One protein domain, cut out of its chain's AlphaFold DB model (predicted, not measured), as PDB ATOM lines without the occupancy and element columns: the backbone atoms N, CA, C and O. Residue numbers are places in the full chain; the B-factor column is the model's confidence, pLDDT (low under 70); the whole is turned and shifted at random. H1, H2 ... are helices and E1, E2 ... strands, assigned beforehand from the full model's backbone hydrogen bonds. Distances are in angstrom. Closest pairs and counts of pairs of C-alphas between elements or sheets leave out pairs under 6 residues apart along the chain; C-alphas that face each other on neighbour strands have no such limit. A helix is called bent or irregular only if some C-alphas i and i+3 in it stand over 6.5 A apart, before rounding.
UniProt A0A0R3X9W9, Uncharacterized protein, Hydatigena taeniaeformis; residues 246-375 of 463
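Overview. This is residues 246 to 375 of the 463 residues of an uncharacterized protein of Hydatigena taeniaeformis (UniProt A0A0R3X9W9). A helical hairpin, H4 and H5, makes one side of a compact helical domain, and H6 lies in the middle, packed on H5. H7 lies along H4 on the side away from H5 with H8 near it, while a tiny two-strand sheet, E1 and E2, sits by the last residues of H5, and a long loop, residues 329 to 344, lies at the end of the longest axis opposite H8. The printed part has 130 residues with eight named helices and two strands in the order E1 H1 H2 H3 H4 H5 E2 H6 H7 H8. The sheet, E1 next to E2, is parallel, and the class is mostly helix. The whole is compact, with a radius of gyration of the C-alphas of 14.2 A and spans of 42 by 36 by 24 A.

Along the chain. E1, residues 248 to 250, begins at C-alpha 248 (194.680, 160.505, 140.406). H1 is residues 252 to 259, H2 residues 263 to 267 and H3 residues 274 to 282, 12.0 A long. H4, residues 287 to 305, is the longest helix at 27.0 A and begins at C-alpha 287 (183.331, 159.805, 145.374). H5, residues 310 to 325, spans 20.1 A; it has a kink of 37 degrees near residue 319 and is irregular, with C-alphas 320 and 323 7.1 A apart. E2 is residues 326 to 328, H6 residues 345 to 356, 17.0 A long, and H7 residues 359 to 366, 10.6 A long. H8, residues 370 to 373, ends at C-alpha 373 (188.504, 171.973, 156.888).

Arrangement. H4 and H6 are the hub, touching four helices each. H6 touches H5 at a steep tilt of 53 degrees, opposite ways; their closest C-alphas, Gly 322 and Ala 347, are 4.2 A apart. H6 touches H3 with residues 352 to 356 alone, the closest C-alphas being Ile 274 and Val 353 at 6.9 A. H6 only just touches H2, with 3 pairs of C-alphas within 8 A, the closest Phe 267 and Ala 348 at 6.5 A. H4 and H6 only just touch, also with 3 pairs, about perpendicular at 74 degrees; the closest C-alphas are Gln 301 and Leu 354, 7.0 A. H4 and H5 form a helical hairpin at a shallow tilt of 25 degrees, the closest C-alphas being Trp 304 and Arg 314 at 5.9 A. H4 touches H7 at a shallow tilt of 9 degrees, opposite ways, with Ala 294 and Trp 362 closest at 5.4 A between C-alphas. H4 touches H8 with residues 294 to 298 alone, C-alphas 298 and 371 being closest at 6.3 A. H1 only just touches H3, with 3 pairs, C-alphas 254 and 281 being closest at 7.0 A. E1, H1 to H5 and E2 make a strand-helix-strand unit, two parallel neighbour strands with helices between; N 250 and O 327 are 2.9 A apart, within hydrogen-bond range. Every O i to N i+4 pair is within hydrogen-bond range in H1, H2, H3, H4, H6 and H7; in H5 it is 10 of 12, and H8 is too short for such a pair.

Size, cuts and confidence. The two C-alphas farthest apart, Ile 335 and Asp 375, are 42.2 A apart. The printed part has no cut, and its one long link is E2 to H6. The mean pLDDT of the printed part is 83.4; residues 258 to 272 and 333 to 342 are under 70.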
ATOM      1  N   LYS A 246     196.184 154.978 142.929       95.06
ATOM      2  CA  LYS A 246     196.362 156.320 143.485       95.06
ATOM      3  C   LYS A 246     195.156 157.208 143.168       95.06
ATOM      4  O   LYS A 246     194.512 156.984 142.138       95.06
ATOM      5  N   PRO A 247     194.860 158.219 144.009       94.56
ATOM      6  CA  PRO A 247     193.687 159.064 143.832       94.56
ATOM      7  C   PRO A 247     193.539 159.697 142.442       94.56
ATOM      8  O   PRO A 247     192.426 159.808 141.933       94.56
ATOM      9  N   LEU A 248     194.652 160.055 141.794       94.75
ATOM     10  CA  LEU A 248     194.680 160.505 140.406       94.75
ATOM     11  C   LEU A 248     195.235 159.394 139.500       94.75
ATOM     12  O   LEU A 248     196.441 159.290 139.273       94.75
ATOM     13  N   HIS A 249     194.350 158.547 138.975       93.38
ATOM     14  CA  HIS A 249     194.733 157.417 138.126       93.38
ATOM     15  C   HIS A 249     194.395 157.636 136.648       93.38
ATOM     16  O   HIS A 249     193.229 157.615 136.255       93.38
ATOM     17  N   PHE A 250     195.417 157.747 135.806       89.88
ATOM     18  CA  PHE A 250     195.260 157.901 134.364       89.88
ATOM     19  C   PHE A 250     195.059 156.548 133.682       89.88
ATOM     20  O   PHE A 250     195.997 155.764 133.515       89.88
ATOM     21  N   ASN A 251     193.826 156.295 133.244       89.50
ATOM     22  CA  ASN A 251     193.512 155.122 132.437       89.50
ATOM     23  C   ASN A 251     194.083 155.244 131.008       89.50
ATOM     24  O   ASN A 251     194.437 156.326 130.538       89.50
ATOM     25  N   LYS A 252     194.104 154.129 130.273       85.44
ATOM     26  CA  LYS A 252     194.696 154.048 128.930       85.44
ATOM     27  C   LYS A 252     194.032 154.968 127.903       85.44
ATOM     28  O   LYS A 252     194.693 155.403 126.964       85.44
ATOM     29  N   GLN A 253     192.733 155.233 128.027       84.38
ATOM     30  CA  GLN A 253     192.013 156.095 127.083       84.38
ATOM     31  C   GLN A 253     192.428 157.549 127.265       84.38
ATOM     32  O   GLN A 253     192.869 158.178 126.306       84.38
ATOM     33  N   VAL A 254     192.378 158.027 128.506       81.19
ATOM     34  CA  VAL A 254     192.818 159.369 128.882       81.19
ATOM     35  C   VAL A 254     194.297 159.533 128.544       81.19
ATOM     36  O   VAL A 254     194.680 160.492 127.884       81.19
ATOM     37  N   LEU A 255     195.128 158.548 128.887       76.94
ATOM     38  CA  LEU A 255     196.555 158.584 128.602       76.94
ATOM     39  C   LEU A 255     196.858 158.680 127.097       76.94
ATOM     40  O   LEU A 255     197.767 159.407 126.719       76.94
ATOM     41  N   LYS A 256     196.082 158.029 126.218       74.94
ATOM     42  CA  LYS A 256     196.222 158.202 124.759       74.94
ATOM     43  C   LYS A 256     195.950 159.637 124.310       74.94
ATOM     44  O   LYS A 256     196.556 160.080 123.338       74.94
ATOM     45  N   GLU A 257     195.048 160.355 124.971       70.75
ATOM     46  CA  GLU A 257     194.814 161.775 124.691       70.75
ATOM     47  C   GLU A 257     195.986 162.639 125.157       70.75
ATOM     48  O   GLU A 257     196.339 163.597 124.467       70.75
ATOM     49  N   VAL A 258     196.633 162.259 126.264       64.69
ATOM     50  CA  VAL A 258     197.836 162.945 126.754       64.69
ATOM     51  C   VAL A 258     199.057 162.646 125.872       64.69
ATOM     52  O   VAL A 258     199.724 163.586 125.462       64.69
ATOM     53  N   ILE A 259     199.311 161.378 125.513       61.41
ATOM     54  CA  ILE A 259     200.475 160.906 124.727       61.41
ATOM     55  C   ILE A 259     200.421 161.336 123.253       61.41
ATOM     56  O   ILE A 259     201.464 161.504 122.625       61.41
ATOM     57  N   LYS A 260     199.228 161.531 122.667       54.16
ATOM     58  CA  LYS A 260     199.088 162.025 121.277       54.16
ATOM     59  C   LYS A 260     199.773 163.375 121.041       54.16
ATOM     60  O   LYS A 260     199.995 163.753 119.894       54.16
ATOM     61  N   LYS A 261     200.093 164.096 122.112       52.47
ATOM     62  CA  LYS A 261     201.037 165.205 122.119       52.47
ATOM     63  C   LYS A 261     202.261 164.715 122.895       52.47
ATOM     64  O   LYS A 261     202.061 164.144 123.963       52.47
ATOM     65  N   PRO A 262     203.495 164.872 122.391       52.00
ATOM     66  CA  PRO A 262     204.673 164.431 123.124       52.00
ATOM     67  C   PRO A 262     204.607 165.042 124.520       52.00
ATOM     68  O   PRO A 262     204.604 166.260 124.679       52.00
ATOM     69  N   LEU A 263     204.466 164.168 125.513       50.75
ATOM     70  CA  LEU A 263     204.299 164.497 126.923       50.75
ATOM     71  C   LEU A 263     205.321 165.556 127.375       50.75
ATOM     72  O   LEU A 263     204.980 166.470 128.114       50.75
ATOM     73  N   PHE A 264     206.527 165.519 126.810       47.91
ATOM     74  CA  PHE A 264     207.587 166.501 127.030       47.91
ATOM     75  C   PHE A 264     207.252 167.948 126.679       47.91
ATOM     76  O   PHE A 264     207.581 168.852 127.443       47.91
ATOM     77  N   ASP A 265     206.557 168.179 125.570       47.56
ATOM     78  CA  ASP A 265     206.256 169.538 125.108       47.56
ATOM     79  C   ASP A 265     205.102 170.166 125.923       47.56
ATOM     80  O   ASP A 265     204.906 171.381 125.938       47.56
ATOM     81  N   LEU A 266     204.349 169.329 126.653       47.84
ATOM     82  CA  LEU A 266     203.265 169.718 127.564       47.84
ATOM     83  C   LEU A 266     203.660 169.717 129.047       47.84
ATOM     84  O   LEU A 266     202.885 170.213 129.862       47.84
ATOM     85  N   PHE A 267     204.809 169.143 129.410       52.25
ATOM     86  CA  PHE A 267     205.304 169.115 130.792       52.25
ATOM     87  C   PHE A 267     206.283 170.248 131.109       52.25
ATOM     88  O   PHE A 267     206.461 170.572 132.279       52.25
ATOM     89  N   LEU A 268     206.855 170.887 130.082       47.12
ATOM     90  CA  LEU A 268     207.691 172.089 130.204       47.12
ATOM     91  C   LEU A 268     206.929 173.399 129.916       47.12
ATOM     92  O   LEU A 268     207.487 174.484 130.065       47.12
ATOM     93  N   ARG A 269     205.655 173.325 129.505       53.16
ATOM     94  CA  ARG A 269     204.773 174.490 129.321       53.16
ATOM     95  C   ARG A 269     203.400 174.203 129.921       53.16
ATOM     96  O   ARG A 269     202.910 173.091 129.748       53.16
ATOM     97  N   PRO A 270     202.723 175.180 130.549       54.19
ATOM     98  CA  PRO A 270     201.376 174.975 131.067       54.19
ATOM     99  C   PRO A 270     200.431 174.587 129.924       54.19
ATOM    100  O   PRO A 270     200.044 175.407 129.090       54.19
ATOM    101  N   ASN A 271     200.061 173.306 129.862       62.38
ATOM    102  CA  ASN A 271     199.034 172.843 128.945       62.38
ATOM    103  C   ASN A 271     197.691 173.440 129.402       62.38
ATOM    104  O   ASN A 271     197.233 173.140 130.509       62.38
ATOM    105  N   PRO A 272     197.004 174.238 128.562       66.38
ATOM    106  CA  PRO A 272     195.750 174.881 128.954       66.38
ATOM    107  C   PRO A 272     194.646 173.869 129.304       66.38
ATOM    108  O   PRO A 272     193.662 174.216 129.953       66.38
ATOM    109  N   ASN A 273     194.809 172.602 128.913       79.81
ATOM    110  CA  ASN A 273     193.819 171.550 129.112       79.81
ATOM    111  C   ASN A 273     194.048 170.697 130.367       79.81
ATOM    112  O   ASN A 273     193.316 169.728 130.552       79.81
ATOM    113  N   ILE A 274     195.011 171.021 131.241       84.44
ATOM    114  CA  ILE A 274     195.276 170.217 132.453       84.44
ATOM    115  C   ILE A 274     194.038 170.127 133.346       84.44
ATOM    116  O   ILE A 274     193.683 169.038 133.782       84.44
ATOM    117  N   LYS A 275     193.300 171.227 133.538       88.94
ATOM    118  CA  LYS A 275     192.037 171.207 134.302       88.94
ATOM    119  C   LYS A 275     191.023 170.227 133.712       88.94
ATOM    120  O   LYS A 275     190.367 169.494 134.443       88.94
ATOM    121  N   THR A 276     190.887 170.223 132.389       88.88
ATOM    122  CA  THR A 276     189.983 169.322 131.663       88.88
ATOM    123  C   THR A 276     190.433 167.876 131.811       88.88
ATOM    124  O   THR A 276     189.621 167.017 132.137       88.88
ATOM    125  N   LEU A 277     191.734 167.628 131.670       87.75
ATOM    126  CA  LEU A 277     192.338 166.318 131.857       87.75
ATOM    127  C   LEU A 277     192.079 165.773 133.268       87.75
ATOM    128  O   LEU A 277     191.542 164.680 133.408       87.75
ATOM    129  N   VAL A 278     192.385 166.552 134.310       90.44
ATOM    130  CA  VAL A 278     192.152 166.147 135.704       90.44
ATOM    131  C   VAL A 278     190.665 165.867 135.947       90.44
ATOM    132  O   VAL A 278     190.344 164.870 136.583       90.44
ATOM    133  N   ARG A 279     189.742 166.672 135.394       91.44
ATOM    134  CA  ARG A 279     188.294 166.392 135.482       91.44
ATOM    135  C   ARG A 279     187.916 165.069 134.819       91.44
ATOM    136  O   ARG A 279     187.200 164.284 135.431       91.44
ATOM    137  N   HIS A 280     188.392 164.806 133.602       89.88
ATOM    138  CA  HIS A 280     188.112 163.547 132.904       89.88
ATOM    139  C   HIS A 280     188.686 162.332 133.631       89.88
ATOM    140  O   HIS A 280     188.099 161.254 133.556       89.88
ATOM    141  N   THR A 281     189.795 162.505 134.347       89.19
ATOM    142  CA  THR A 281     190.399 161.447 135.156       89.19
ATOM    143  C   THR A 281     189.655 161.231 136.474       89.19
ATOM    144  O   THR A 281     189.362 160.092 136.816       89.19
ATOM    145  N   ALA A 282     189.344 162.299 137.214       89.94
ATOM    146  CA  ALA A 282     188.858 162.215 138.592       89.94
ATOM    147  C   ALA A 282     187.329 162.085 138.718       89.94
ATOM    148  O   ALA A 282     186.856 161.430 139.642       89.94
ATOM    149  N   LEU A 283     186.539 162.681 137.813       87.81
ATOM    150  CA  LEU A 283     185.068 162.633 137.895       87.81
ATOM    151  C   LEU A 283     184.476 161.222 137.733       87.81
ATOM    152  O   LEU A 283     183.494 160.931 138.412       87.81
ATOM    153  N   PRO A 284     185.023 160.336 136.876       87.44
ATOM    154  CA  PRO A 284     184.534 158.961 136.781       87.44
ATOM    155  C   PRO A 284     184.914 158.081 137.980       87.44
ATOM    156  O   PRO A 284     184.413 156.962 138.091       87.44
ATOM    157  N   CYS A 285     185.829 158.533 138.844       89.44
ATOM    158  CA  CYS A 285     186.228 157.781 140.026       89.44
ATOM    159  C   CYS A 285     185.117 157.775 141.082       89.44
ATOM    160  O   CYS A 285     184.198 158.594 141.073       89.44
ATOM    161  N   ASN A 286     185.217 156.844 142.033       91.88
ATOM    162  CA  ASN A 286     184.308 156.849 143.169       91.88
ATOM    163  C   ASN A 286     184.460 158.157 143.971       91.88
ATOM    164  O   ASN A 286     185.511 158.807 143.980       91.88
ATOM    165  N   ARG A 287     183.385 158.533 144.663       92.69
ATOM    166  CA  ARG A 287     183.331 159.805 145.374       92.69
ATOM    167  C   ARG A 287     184.389 159.922 146.477       92.69
ATOM    168  O   ARG A 287     184.956 160.995 146.641       92.69
ATOM    169  N   THR A 288     184.693 158.824 147.170       94.56
ATOM    170  CA  THR A 288     185.733 158.772 148.206       94.56
ATOM    171  C   THR A 288     187.099 159.163 147.650       94.56
ATOM    172  O   THR A 288     187.811 159.977 148.229       94.56
ATOM    173  N   THR A 289     187.454 158.626 146.484       95.44
ATOM    174  CA  THR A 289     188.705 158.912 145.784       95.44
ATOM    175  C   THR A 289     188.799 160.379 145.384       95.44
ATOM    176  O   THR A 289     189.834 161.000 145.605       95.44
ATOM    177  N   MET A 290     187.720 160.946 144.840       94.81
ATOM    178  CA  MET A 290     187.689 162.348 144.427       94.81
ATOM    179  C   MET A 290     187.773 163.311 145.623       94.81
ATOM    180  O   MET A 290     188.589 164.230 145.593       94.81
ATOM    181  N   ASP A 291     186.997 163.077 146.686       95.25
ATOM    182  CA  ASP A 291     187.041 163.912 147.895       95.25
ATOM    183  C   ASP A 291     188.412 163.805 148.583       95.25
ATOM    184  O   ASP A 291     188.963 164.814 149.015       95.25
ATOM    185  N   THR A 292     189.009 162.607 148.618       96.81
ATOM    186  CA  THR A 292     190.368 162.395 149.152       96.81
ATOM    187  C   THR A 292     191.421 163.110 148.310       96.81
ATOM    188  O   THR A 292     192.310 163.750 148.867       96.81
ATOM    189  N   LEU A 293     191.327 163.046 146.976       97.25
ATOM    190  CA  LEU A 293     192.229 163.773 146.080       97.25
ATOM    191  C   LEU A 293     192.139 165.282 146.327       97.25
ATOM    192  O   LEU A 293     193.168 165.919 146.520       97.25
ATOM    193  N   ALA A 294     190.927 165.842 146.349       96.50
ATOM    194  CA  ALA A 294     190.722 167.267 146.597       96.50
ATOM    195  C   ALA A 294     191.269 167.679 147.973       96.50
ATOM    196  O   ALA A 294     192.020 168.645 148.063       96.50
ATOM    197  N   PHE A 295     190.968 166.907 149.022       96.88
ATOM    198  CA  PHE A 295     191.468 167.140 150.378       96.88
ATOM    199  C   PHE A 295     193.003 167.151 150.447       96.88
ATOM    200  O   PHE A 295     193.589 168.078 151.002       96.88
ATOM    201  N   MET A 296     193.666 166.179 149.813       97.94
ATOM    202  CA  MET A 296     195.130 166.148 149.733       97.94
ATOM    203  C   MET A 296     195.700 167.312 148.914       97.94
ATOM    204  O   MET A 296     196.774 167.811 149.234       97.94
ATOM    205  N   MET A 297     195.007 167.760 147.866       97.44
ATOM    206  CA  MET A 297     195.466 168.882 147.043       97.44
ATOM    207  C   MET A 297     195.418 170.210 147.796       97.44
ATOM    208  O   MET A 297     196.357 170.988 147.662       97.44
ATOM    209  N   PHE A 298     194.401 170.437 148.635       96.25
ATOM    210  CA  PHE A 298     194.380 171.586 149.547       96.25
ATOM    211  C   PHE A 298     195.565 171.561 150.513       96.25
ATOM    212  O   PHE A 298     196.285 172.550 150.619       96.25
ATOM    213  N   HIS A 299     195.840 170.406 151.123       96.75
ATOM    214  CA  HIS A 299     196.985 170.253 152.017       96.75
ATOM    215  C   HIS A 299     198.323 170.600 151.342       96.75
ATOM    216  O   HIS A 299     199.148 171.339 151.885       96.75
ATOM    217  N   LEU A 300     198.538 170.103 150.119       97.44
ATOM    218  CA  LEU A 300     199.747 170.411 149.355       97.44
ATOM    219  C   LEU A 300     199.806 171.875 148.900       97.44
ATOM    220  O   LEU A 300     200.904 172.420 148.793       97.44
ATOM    221  N   GLN A 301     198.663 172.513 148.643       95.31
ATOM    222  CA  GLN A 301     198.598 173.941 148.329       95.31
ATOM    223  C   GLN A 301     198.985 174.800 149.529       95.31
ATOM    224  O   GLN A 301     199.837 175.667 149.373       95.31
ATOM    225  N   HIS A 302     198.478 174.505 150.729       94.31
ATOM    226  CA  HIS A 302     198.904 175.215 151.939       94.31
ATOM    227  C   HIS A 302     200.393 175.024 152.210       94.31
ATOM    228  O   HIS A 302     201.096 175.996 152.490       94.31
ATOM    229  N   ALA A 303     200.900 173.796 152.060       95.06
ATOM    230  CA  ALA A 303     202.330 173.539 152.173       95.06
ATOM    231  C   ALA A 303     203.126 174.392 151.182       95.06
ATOM    232  O   ALA A 303     204.104 175.030 151.558       95.06
ATOM    233  N   TRP A 304     202.691 174.440 149.924       94.88
ATOM    234  CA  TRP A 304     203.335 175.240 148.892       94.88
ATOM    235  C   TRP A 304     203.340 176.741 149.221       94.88
ATOM    236  O   TRP A 304     204.392 177.373 149.097       94.88
ATOM    237  N   GLU A 305     202.215 177.288 149.685       93.31
ATOM    238  CA  GLU A 305     202.050 178.701 150.059       93.31
ATOM    239  C   GLU A 305     202.972 179.134 151.209       93.31
ATOM    240  O   GLU A 305     203.436 180.273 151.225       93.31
ATOM    241  N   HIS A 306     203.283 178.225 152.136       93.12
ATOM    242  CA  HIS A 306     204.168 178.489 153.277       93.12
ATOM    243  C   HIS A 306     205.649 178.182 153.003       93.12
ATOM    244  O   HIS A 306     206.494 178.349 153.884       93.12
ATOM    245  N   GLY A 307     205.991 177.710 151.804       90.25
ATOM    246  CA  GLY A 307     207.364 177.379 151.448       90.25
ATOM    247  C   GLY A 307     208.229 178.614 151.162       90.25
ATOM    248  O   GLY A 307     207.792 179.547 150.494       90.25
ATOM    249  N   ALA A 308     209.500 178.589 151.580       89.00
ATOM    250  CA  ALA A 308     210.424 179.721 151.416       89.00
ATOM    251  C   ALA A 308     210.652 180.158 149.952       89.00
ATOM    252  O   ALA A 308     210.840 181.341 149.675       89.00
ATOM    253  N   ASN A 309     210.646 179.213 149.004       91.25
ATOM    254  CA  ASN A 309     210.727 179.496 147.570       91.25
ATOM    255  C   ASN A 309     209.642 178.709 146.822       91.25
ATOM    256  O   ASN A 309     209.776 177.488 146.725       91.25
ATOM    257  N   PRO A 310     208.637 179.375 146.225       88.44
ATOM    258  CA  PRO A 310     207.469 178.709 145.654       88.44
ATOM    259  C   PRO A 310     207.812 177.776 144.488       88.44
ATOM    260  O   PRO A 310     207.131 176.777 144.289       88.44
ATOM    261  N   ILE A 311     208.853 178.060 143.705       87.62
ATOM    262  CA  ILE A 311     209.217 177.207 142.564       87.62
ATOM    263  C   ILE A 311     209.885 175.928 143.076       87.62
ATOM    264  O   ILE A 311     209.517 174.818 142.690       87.62
ATOM    265  N   SER A 312     210.848 176.081 143.988       90.69
ATOM    266  CA  SER A 312     211.590 174.951 144.550       90.69
ATOM    267  C   SER A 312     210.697 174.055 145.411       90.69
ATOM    268  O   SER A 312     210.712 172.833 145.248       90.69
ATOM    269  N   THR A 313     209.870 174.644 146.278       92.25
ATOM    270  CA  THR A 313     208.990 173.902 147.192       92.25
ATOM    271  C   THR A 313     207.933 173.120 146.427       92.25
ATOM    272  O   THR A 313     207.715 171.948 146.731       92.25
ATOM    273  N   ARG A 314     207.357 173.699 145.366       92.50
ATOM    274  CA  ARG A 314     206.448 172.988 144.457       92.50
ATOM    275  C   ARG A 314     207.121 171.775 143.816       92.50
ATOM    276  O   ARG A 314     206.547 170.687 143.834       92.50
ATOM    277  N   GLY A 315     208.342 171.937 143.305       91.44
ATOM    278  CA  GLY A 315     209.122 170.832 142.739       91.44
ATOM    279  C   GLY A 315     209.410 169.724 143.760       91.44
ATOM    280  O   GLY A 315     209.289 168.540 143.441       91.44
ATOM    281  N   ILE A 316     209.728 170.086 145.007       93.75
ATOM    282  CA  ILE A 316     209.962 169.128 146.100       93.75
ATOM    283  C   ILE A 316     208.674 168.383 146.472       93.75
ATOM    284  O   ILE A 316     208.683 167.153 146.533       93.75
ATOM    285  N   LEU A 317     207.559 169.093 146.674       95.44
ATOM    286  CA  LEU A 317     206.260 168.478 146.970       95.44
ATOM    287  C   LEU A 317     205.831 167.529 145.853       95.44
ATOM    288  O   LEU A 317     205.381 166.418 146.128       95.44
ATOM    289  N   ALA A 318     206.028 167.933 144.599       93.94
ATOM    290  CA  ALA A 318     205.721 167.106 143.446       93.94
ATOM    291  C   ALA A 318     206.570 165.825 143.409       93.94
ATOM    292  O   ALA A 318     206.031 164.745 143.164       93.94
ATOM    293  N   LYS A 319     207.871 165.914 143.715       93.31
ATOM    294  CA  LYS A 319     208.762 164.745 143.831       93.31
ATOM    295  C   LYS A 319     208.341 163.804 144.969       93.31
ATOM    296  O   LYS A 319     208.384 162.590 144.792       93.31
ATOM    297  N   LEU A 320     207.905 164.349 146.104       94.69
ATOM    298  CA  LEU A 320     207.516 163.570 147.287       94.69
ATOM    299  C   LEU A 320     206.147 162.898 147.152       94.69
ATOM    300  O   LEU A 320     206.001 161.726 147.488       94.69
ATOM    301  N   TYR A 321     205.144 163.635 146.676       96.62
ATOM    302  CA  TYR A 321     203.754 163.180 146.642       96.62
ATOM    303  C   TYR A 321     203.300 162.691 145.270       96.62
ATOM    304  O   TYR A 321     202.262 162.038 145.189       96.62
ATOM    305  N   GLY A 322     204.060 162.945 144.202       95.06
ATOM    306  CA  GLY A 322     203.733 162.491 142.848       95.06
ATOM    307  C   GLY A 322     203.460 160.987 142.822       95.06
ATOM    308  O   GLY A 322     202.320 160.600 142.568       95.06
ATOM    309  N   PRO A 323     204.440 160.139 143.186       93.81
ATOM    310  CA  PRO A 323     204.261 158.684 143.239       93.81
ATOM    311  C   PRO A 323     203.177 158.206 144.221       93.81
ATOM    312  O   PRO A 323     202.704 157.075 144.133       93.81
ATOM    313  N   LEU A 324     202.786 159.054 145.177       96.19
ATOM    314  CA  LEU A 324     201.791 158.740 146.205       96.19
ATOM    315  C   LEU A 324     200.363 159.083 145.768       96.19
ATOM    316  O   LEU A 324     199.414 158.482 146.265       96.19
ATOM    317  N   LEU A 325     200.199 160.044 144.857       97.06
ATOM    318  CA  LEU A 325     198.894 160.564 144.442       97.06
ATOM    319  C   LEU A 325     198.559 160.272 142.982       97.06
ATOM    320  O   LEU A 325     197.377 160.235 142.636       97.06
ATOM    321  N   VAL A 326     199.563 160.020 142.143       94.50
ATOM    322  CA  VAL A 326     199.408 159.811 140.704       94.50
ATOM    323  C   VAL A 326     199.792 158.386 140.323       94.50
ATOM    324  O   VAL A 326     200.787 157.845 140.792       94.50
ATOM    325  N   SER A 327     198.997 157.764 139.456       92.88
ATOM    326  CA  SER A 327     199.340 156.478 138.839       92.88
ATOM    327  C   SER A 327     198.832 156.389 137.408       92.88
ATOM    328  O   SER A 327     197.940 157.132 136.997       92.88
ATOM    329  N   PHE A 328     199.376 155.436 136.656       89.69
ATOM    330  CA  PHE A 328     199.033 155.201 135.260       89.69
ATOM    331  C   PHE A 328     198.652 153.740 135.051       89.69
ATOM    332  O   PHE A 328     199.278 152.848 135.619       89.69
ATOM    333  N   SER A 329     197.661 153.473 134.200       88.94
ATOM    334  CA  SER A 329     197.383 152.097 133.763       88.94
ATOM    335  C   SER A 329     198.486 151.540 132.855       88.94
ATOM    336  O   SER A 329     198.648 150.332 132.734       88.94
ATOM    337  N   GLU A 330     199.204 152.430 132.170       83.19
ATOM    338  CA  GLU A 330     200.344 152.127 131.306       83.19
ATOM    339  C   GLU A 330     201.367 153.240 131.525       83.19
ATOM    340  O   GLU A 330     201.019 154.412 131.404       83.19
ATOM    341  N   ARG A 331     202.596 152.901 131.924       76.44
ATOM    342  CA  ARG A 331     203.580 153.921 132.292       76.44
ATOM    343  C   ARG A 331     204.039 154.673 131.036       76.44
ATOM    344  O   ARG A 331     204.530 154.021 130.111       76.44
ATOM    345  N   PRO A 332     203.873 156.005 130.967       75.75
ATOM    346  CA  PRO A 332     204.350 156.750 129.815       75.75
ATOM    347  C   PRO A 332     205.883 156.761 129.776       75.75
ATOM    348  O   PRO A 332     206.527 156.785 130.817       75.75
ATOM    349  N   SER A 333     206.464 156.742 128.574       65.50
ATOM    350  CA  SER A 333     207.916 156.845 128.391       65.50
ATOM    351  C   SER A 333     208.328 158.302 128.208       65.50
ATOM    352  O   SER A 333     207.830 159.001 127.322       65.50
ATOM    353  N   ILE A 334     209.261 158.747 129.040       64.44
ATOM    354  CA  ILE A 334     209.898 160.056 128.968       64.44
ATOM    355  C   ILE A 334     211.069 159.959 127.967       64.44
ATOM    356  O   ILE A 334     212.035 159.247 128.210       64.44
ATOM    357  N   ILE A 335     210.953 160.621 126.807       58.12
ATOM    358  CA  ILE A 335     211.919 160.508 125.692       58.12
ATOM    359  C   ILE A 335     213.149 161.422 125.869       58.12
ATOM    360  O   ILE A 335     214.218 161.064 125.390       58.12
ATOM    361  N   ASP A 336     213.027 162.559 126.565       55.91
ATOM    362  CA  ASP A 336     214.055 163.616 126.594       55.91
ATOM    363  C   ASP A 336     214.423 164.037 128.032       55.91
ATOM    364  O   ASP A 336     214.341 165.200 128.423       55.91
ATOM    365  N   GLN A 337     214.711 163.053 128.889       57.38
ATOM    366  CA  GLN A 337     215.026 163.305 130.298       57.38
ATOM    367  C   GLN A 337     216.452 163.846 130.429       57.38
ATOM    368  O   GLN A 337     217.402 163.189 130.001       57.38
ATOM    369  N   ASP A 338     216.603 165.015 131.055       57.62
ATOM    370  CA  ASP A 338     217.917 165.486 131.483       57.62
ATOM    371  C   ASP A 338     218.484 164.470 132.497       57.62
ATOM    372  O   ASP A 338     217.846 164.219 133.528       57.62
ATOM    373  N   PRO A 339     219.653 163.856 132.234       56.47
ATOM    374  CA  PRO A 339     220.257 162.884 133.142       56.47
ATOM    375  C   PRO A 339     220.574 163.457 134.535       56.47
ATOM    376  O   PRO A 339     220.775 162.676 135.465       56.47
ATOM    377  N   MET A 340     220.604 164.786 134.699       56.62
ATOM    378  CA  MET A 340     220.932 165.451 135.966       56.62
ATOM    379  C   MET A 340     219.717 165.775 136.856       56.62
ATOM    380  O   MET A 340     219.905 165.988 138.055       56.62
ATOM    381  N   ASP A 341     218.488 165.783 136.327       64.56
ATOM    382  CA  ASP A 341     217.257 166.052 137.098       64.56
ATOM    383  C   ASP A 341     216.183 165.001 136.801       64.56
ATOM    384  O   ASP A 341     215.182 165.238 136.121       64.56
ATOM    385  N   TYR A 342     216.409 163.792 137.323       60.91
ATOM    386  CA  TYR A 342     215.486 162.673 137.162       60.91
ATOM    387  C   TYR A 342     214.163 162.963 137.887       60.91
ATOM    388  O   TYR A 342     213.999 162.737 139.089       60.91
ATOM    389  N   LYS A 343     213.195 163.493 137.144       74.69
ATOM    390  CA  LYS A 343     211.821 163.705 137.598       74.69
ATOM    391  C   LYS A 343     210.953 162.555 137.108       74.69
ATOM    392  O   LYS A 343     210.935 162.267 135.912       74.69
ATOM    393  N   THR A 344     210.235 161.902 138.019       84.62
ATOM    394  CA  THR A 344     209.292 160.847 137.629       84.62
ATOM    395  C   THR A 344     208.104 161.441 136.873       84.62
ATOM    396  O   THR A 344     207.767 162.620 137.041       84.62
ATOM    397  N   GLU A 345     207.442 160.627 136.054       84.62
ATOM    398  CA  GLU A 345     206.239 161.015 135.312       84.62
ATOM    399  C   GLU A 345     205.147 161.543 136.257       84.62
ATOM    400  O   GLU A 345     204.480 162.543 135.980       84.62
ATOM    401  N   GLU A 346     204.993 160.884 137.404       90.00
ATOM    402  CA  GLU A 346     204.039 161.240 138.448       90.00
ATOM    403  C   GLU A 346     204.340 162.619 139.042       90.00
ATOM    404  O   GLU A 346     203.435 163.441 139.201       90.00
ATOM    405  N   ALA A 347     205.616 162.891 139.335       89.81
ATOM    406  CA  ALA A 347     206.058 164.180 139.848       89.81
ATOM    407  C   ALA A 347     205.883 165.290 138.801       89.81
ATOM    408  O   ALA A 347     205.492 166.406 139.136       89.81
ATOM    409  N   ALA A 348     206.134 165.002 137.521       84.69
ATOM    410  CA  ALA A 348     205.908 165.958 136.439       84.69
ATOM    411  C   ALA A 348     204.441 166.387 136.349       84.69
ATOM    412  O   ALA A 348     204.160 167.586 136.305       84.69
ATOM    413  N   ILE A 349     203.513 165.430 136.396       86.50
ATOM    414  CA  ILE A 349     202.078 165.731 136.371       86.50
ATOM    415  C   ILE A 349     201.653 166.489 137.620       86.50
ATOM    416  O   ILE A 349     200.951 167.493 137.500       86.50
ATOM    417  N   LEU A 350     202.061 166.027 138.806       92.38
ATOM    418  CA  LEU A 350     201.628 166.653 140.049       92.38
ATOM    419  C   LEU A 350     202.083 168.115 140.134       92.38
ATOM    420  O   LEU A 350     201.294 168.957 140.548       92.38
ATOM    421  N   GLU A 351     203.297 168.436 139.681       90.06
ATOM    422  CA  GLU A 351     203.772 169.825 139.666       90.06
ATOM    423  C   GLU A 351     202.861 170.743 138.836       90.06
ATOM    424  O   GLU A 351     202.442 171.798 139.315       90.06
ATOM    425  N   VAL A 352     202.513 170.328 137.615       86.69
ATOM    426  CA  VAL A 352     201.653 171.126 136.726       86.69
ATOM    427  C   VAL A 352     200.220 171.199 137.267       86.69
ATOM    428  O   VAL A 352     199.543 172.220 137.129       86.69
ATOM    429  N   VAL A 353     199.737 170.130 137.906       91.44
ATOM    430  CA  VAL A 353     198.428 170.127 138.570       91.44
ATOM    431  C   VAL A 353     198.402 171.140 139.712       91.44
ATOM    432  O   VAL A 353     197.462 171.932 139.758       91.44
ATOM    433  N   LEU A 354     199.424 171.168 140.574       92.06
ATOM    434  CA  LEU A 354     199.529 172.144 141.666       92.06
ATOM    435  C   LEU A 354     199.553 173.585 141.136       92.06
ATOM    436  O   LEU A 354     198.884 174.446 141.698       92.06
ATOM    437  N   GLU A 355     200.249 173.833 140.024       88.56
ATOM    438  CA  GLU A 355     200.333 175.159 139.400       88.56
ATOM    439  C   GLU A 355     199.002 175.645 138.804       88.56
ATOM    440  O   GLU A 355     198.645 176.815 138.933       88.56
ATOM    441  N   VAL A 356     198.261 174.764 138.127       89.06
ATOM    442  CA  VAL A 356     197.092 175.169 137.330       89.06
ATOM    443  C   VAL A 356     195.773 175.007 138.097       89.06
ATOM    444  O   VAL A 356     194.833 175.787 137.899       89.06
ATOM    445  N   CYS A 357     195.650 173.987 138.946       91.56
ATOM    446  CA  CYS A 357     194.407 173.619 139.625       91.56
ATOM    447  C   CYS A 357     194.327 174.266 141.012       91.56
ATOM    448  O   CYS A 357     194.686 173.635 141.992       91.56
ATOM    449  N   ASN A 358     193.844 175.507 141.093       91.38
ATOM    450  CA  ASN A 358     193.700 176.273 142.341       91.38
ATOM    451  C   ASN A 358     192.595 175.753 143.292       91.38
ATOM    452  O   ASN A 358     191.819 174.866 142.940       91.38
ATOM    453  N   SER A 359     192.486 176.358 144.477       90.62
ATOM    454  CA  SER A 359     191.478 176.042 145.502       90.62
ATOM    455  C   SER A 359     190.044 175.987 144.957       90.62
ATOM    456  O   SER A 359     189.343 174.989 145.120       90.62
ATOM    457  N   GLN A 360     189.637 177.003 144.190       92.62
ATOM    458  CA  GLN A 360     188.308 177.065 143.568       92.62
ATOM    459  C   GLN A 360     188.039 175.887 142.616       92.62
ATOM    460  O   GLN A 360     186.905 175.424 142.483       92.62
ATOM    461  N   PHE A 361     189.060 175.395 141.910       94.50
ATOM    462  CA  PHE A 361     188.908 174.222 141.056       94.50
ATOM    463  C   PHE A 361     188.595 172.965 141.879       94.50
ATOM    464  O   PHE A 361     187.705 172.210 141.484       94.50
ATOM    465  N   TRP A 362     189.272 172.765 143.012       94.81
ATOM    466  CA  TRP A 362     189.054 171.613 143.891       94.81
ATOM    467  C   TRP A 362     187.726 171.684 144.645       94.81
ATOM    468  O   TRP A 362     187.051 170.659 144.765       94.81
ATOM    469  N   ASP A 363     187.285 172.874 145.054       91.06
ATOM    470  CA  ASP A 363     185.937 173.066 145.606       91.06
ATOM    471  C   ASP A 363     184.859 172.716 144.579       91.06
ATOM    472  O   ASP A 363     183.915 171.990 144.876       91.06
ATOM    473  N   ASN A 364     185.011 173.188 143.339       92.31
ATOM    474  CA  ASN A 364     184.055 172.894 142.272       92.31
ATOM    475  C   ASN A 364     184.054 171.409 141.893       92.31
ATOM    476  O   ASN A 364     182.996 170.846 141.626       92.31
ATOM    477  N   MET A 365     185.228 170.769 141.854       90.94
ATOM    478  CA  MET A 365     185.331 169.343 141.543       90.94
ATOM    479  C   MET A 365     184.701 168.495 142.648       90.94
ATOM    480  O   MET A 365     183.896 167.613 142.357       90.94
ATOM    481  N   SER A 366     185.036 168.790 143.905       88.50
ATOM    482  CA  SER A 366     184.441 168.115 145.052       88.50
ATOM    483  C   SER A 366     183.001 168.547 145.294       88.50
ATOM    484  O   SER A 366     182.289 167.842 145.981       88.50
ATOM    485  N   MET A 367     182.494 169.640 144.726       86.56
ATOM    486  CA  MET A 367     181.181 170.207 145.087       86.56
ATOM    487  C   MET A 367     181.031 170.449 146.605       86.56
ATOM    488  O   MET A 367     179.922 170.467 147.136       86.56
ATOM    489  N   LEU A 368     182.151 170.577 147.318       84.88
ATOM    490  CA  LEU A 368     182.240 170.739 148.762       84.88
ATOM    491  C   LEU A 368     183.257 171.840 149.041       84.88
ATOM    492  O   LEU A 368     184.248 171.971 148.334       84.88
ATOM    493  N   LYS A 369     183.039 172.617 150.101       86.56
ATOM    494  CA  LYS A 369     184.006 173.624 150.555       86.56
ATOM    495  C   LYS A 369     185.061 172.972 151.444       86.56
ATOM    496  O   LYS A 369     185.104 173.213 152.648       86.56
ATOM    497  N   LEU A 370     185.844 172.068 150.860       85.88
ATOM    498  CA  LEU A 370     186.829 171.270 151.594       85.88
ATOM    499  C   LEU A 370     187.962 172.125 152.167       85.88
ATOM    500  O   LEU A 370     188.475 171.775 153.224       85.88
ATOM    501  N   HIS A 371     188.294 173.256 151.536       85.06
ATOM    502  CA  HIS A 371     189.283 174.201 152.067       85.06
ATOM    503  C   HIS A 371     188.963 174.654 153.500       85.06
ATOM    504  O   HIS A 371     189.866 174.782 154.318       85.06
ATOM    505  N   LEU A 372     187.676 174.786 153.851       82.25
ATOM    506  CA  LEU A 372     187.248 175.199 155.193       82.25
ATOM    507  C   LEU A 372     187.643 174.199 156.290       82.25
ATOM    508  O   LEU A 372     187.596 174.542 157.471       82.25
ATOM    509  N   ALA A 373     188.002 172.959 155.933       77.88
ATOM    510  CA  ALA A 373     188.504 171.973 156.888       77.88
ATOM    511  C   ALA A 373     189.868 172.363 157.486       77.88
ATOM    512  O   ALA A 373     190.227 171.842 158.542       77.88
ATOM    513  N   PHE A 374     190.583 173.273 156.827       79.88
ATOM    514  CA  PHE A 374     191.938 173.698 157.159       79.88
ATOM    515  C   PHE A 374     192.011 175.134 157.695       79.88
ATOM    516  O   PHE A 374     193.061 175.566 158.166       79.88
ATOM    517  N   ASP A 375     190.900 175.878 157.672       74.12
ATOM    518  CA  ASP A 375     190.845 177.228 158.228       74.12
ATOM    519  C   ASP A 375     191.082 177.183 159.746       74.12
ATOM    520  O   ASP A 375     190.184 176.896 160.547       74.12
TER     521      ASP A 375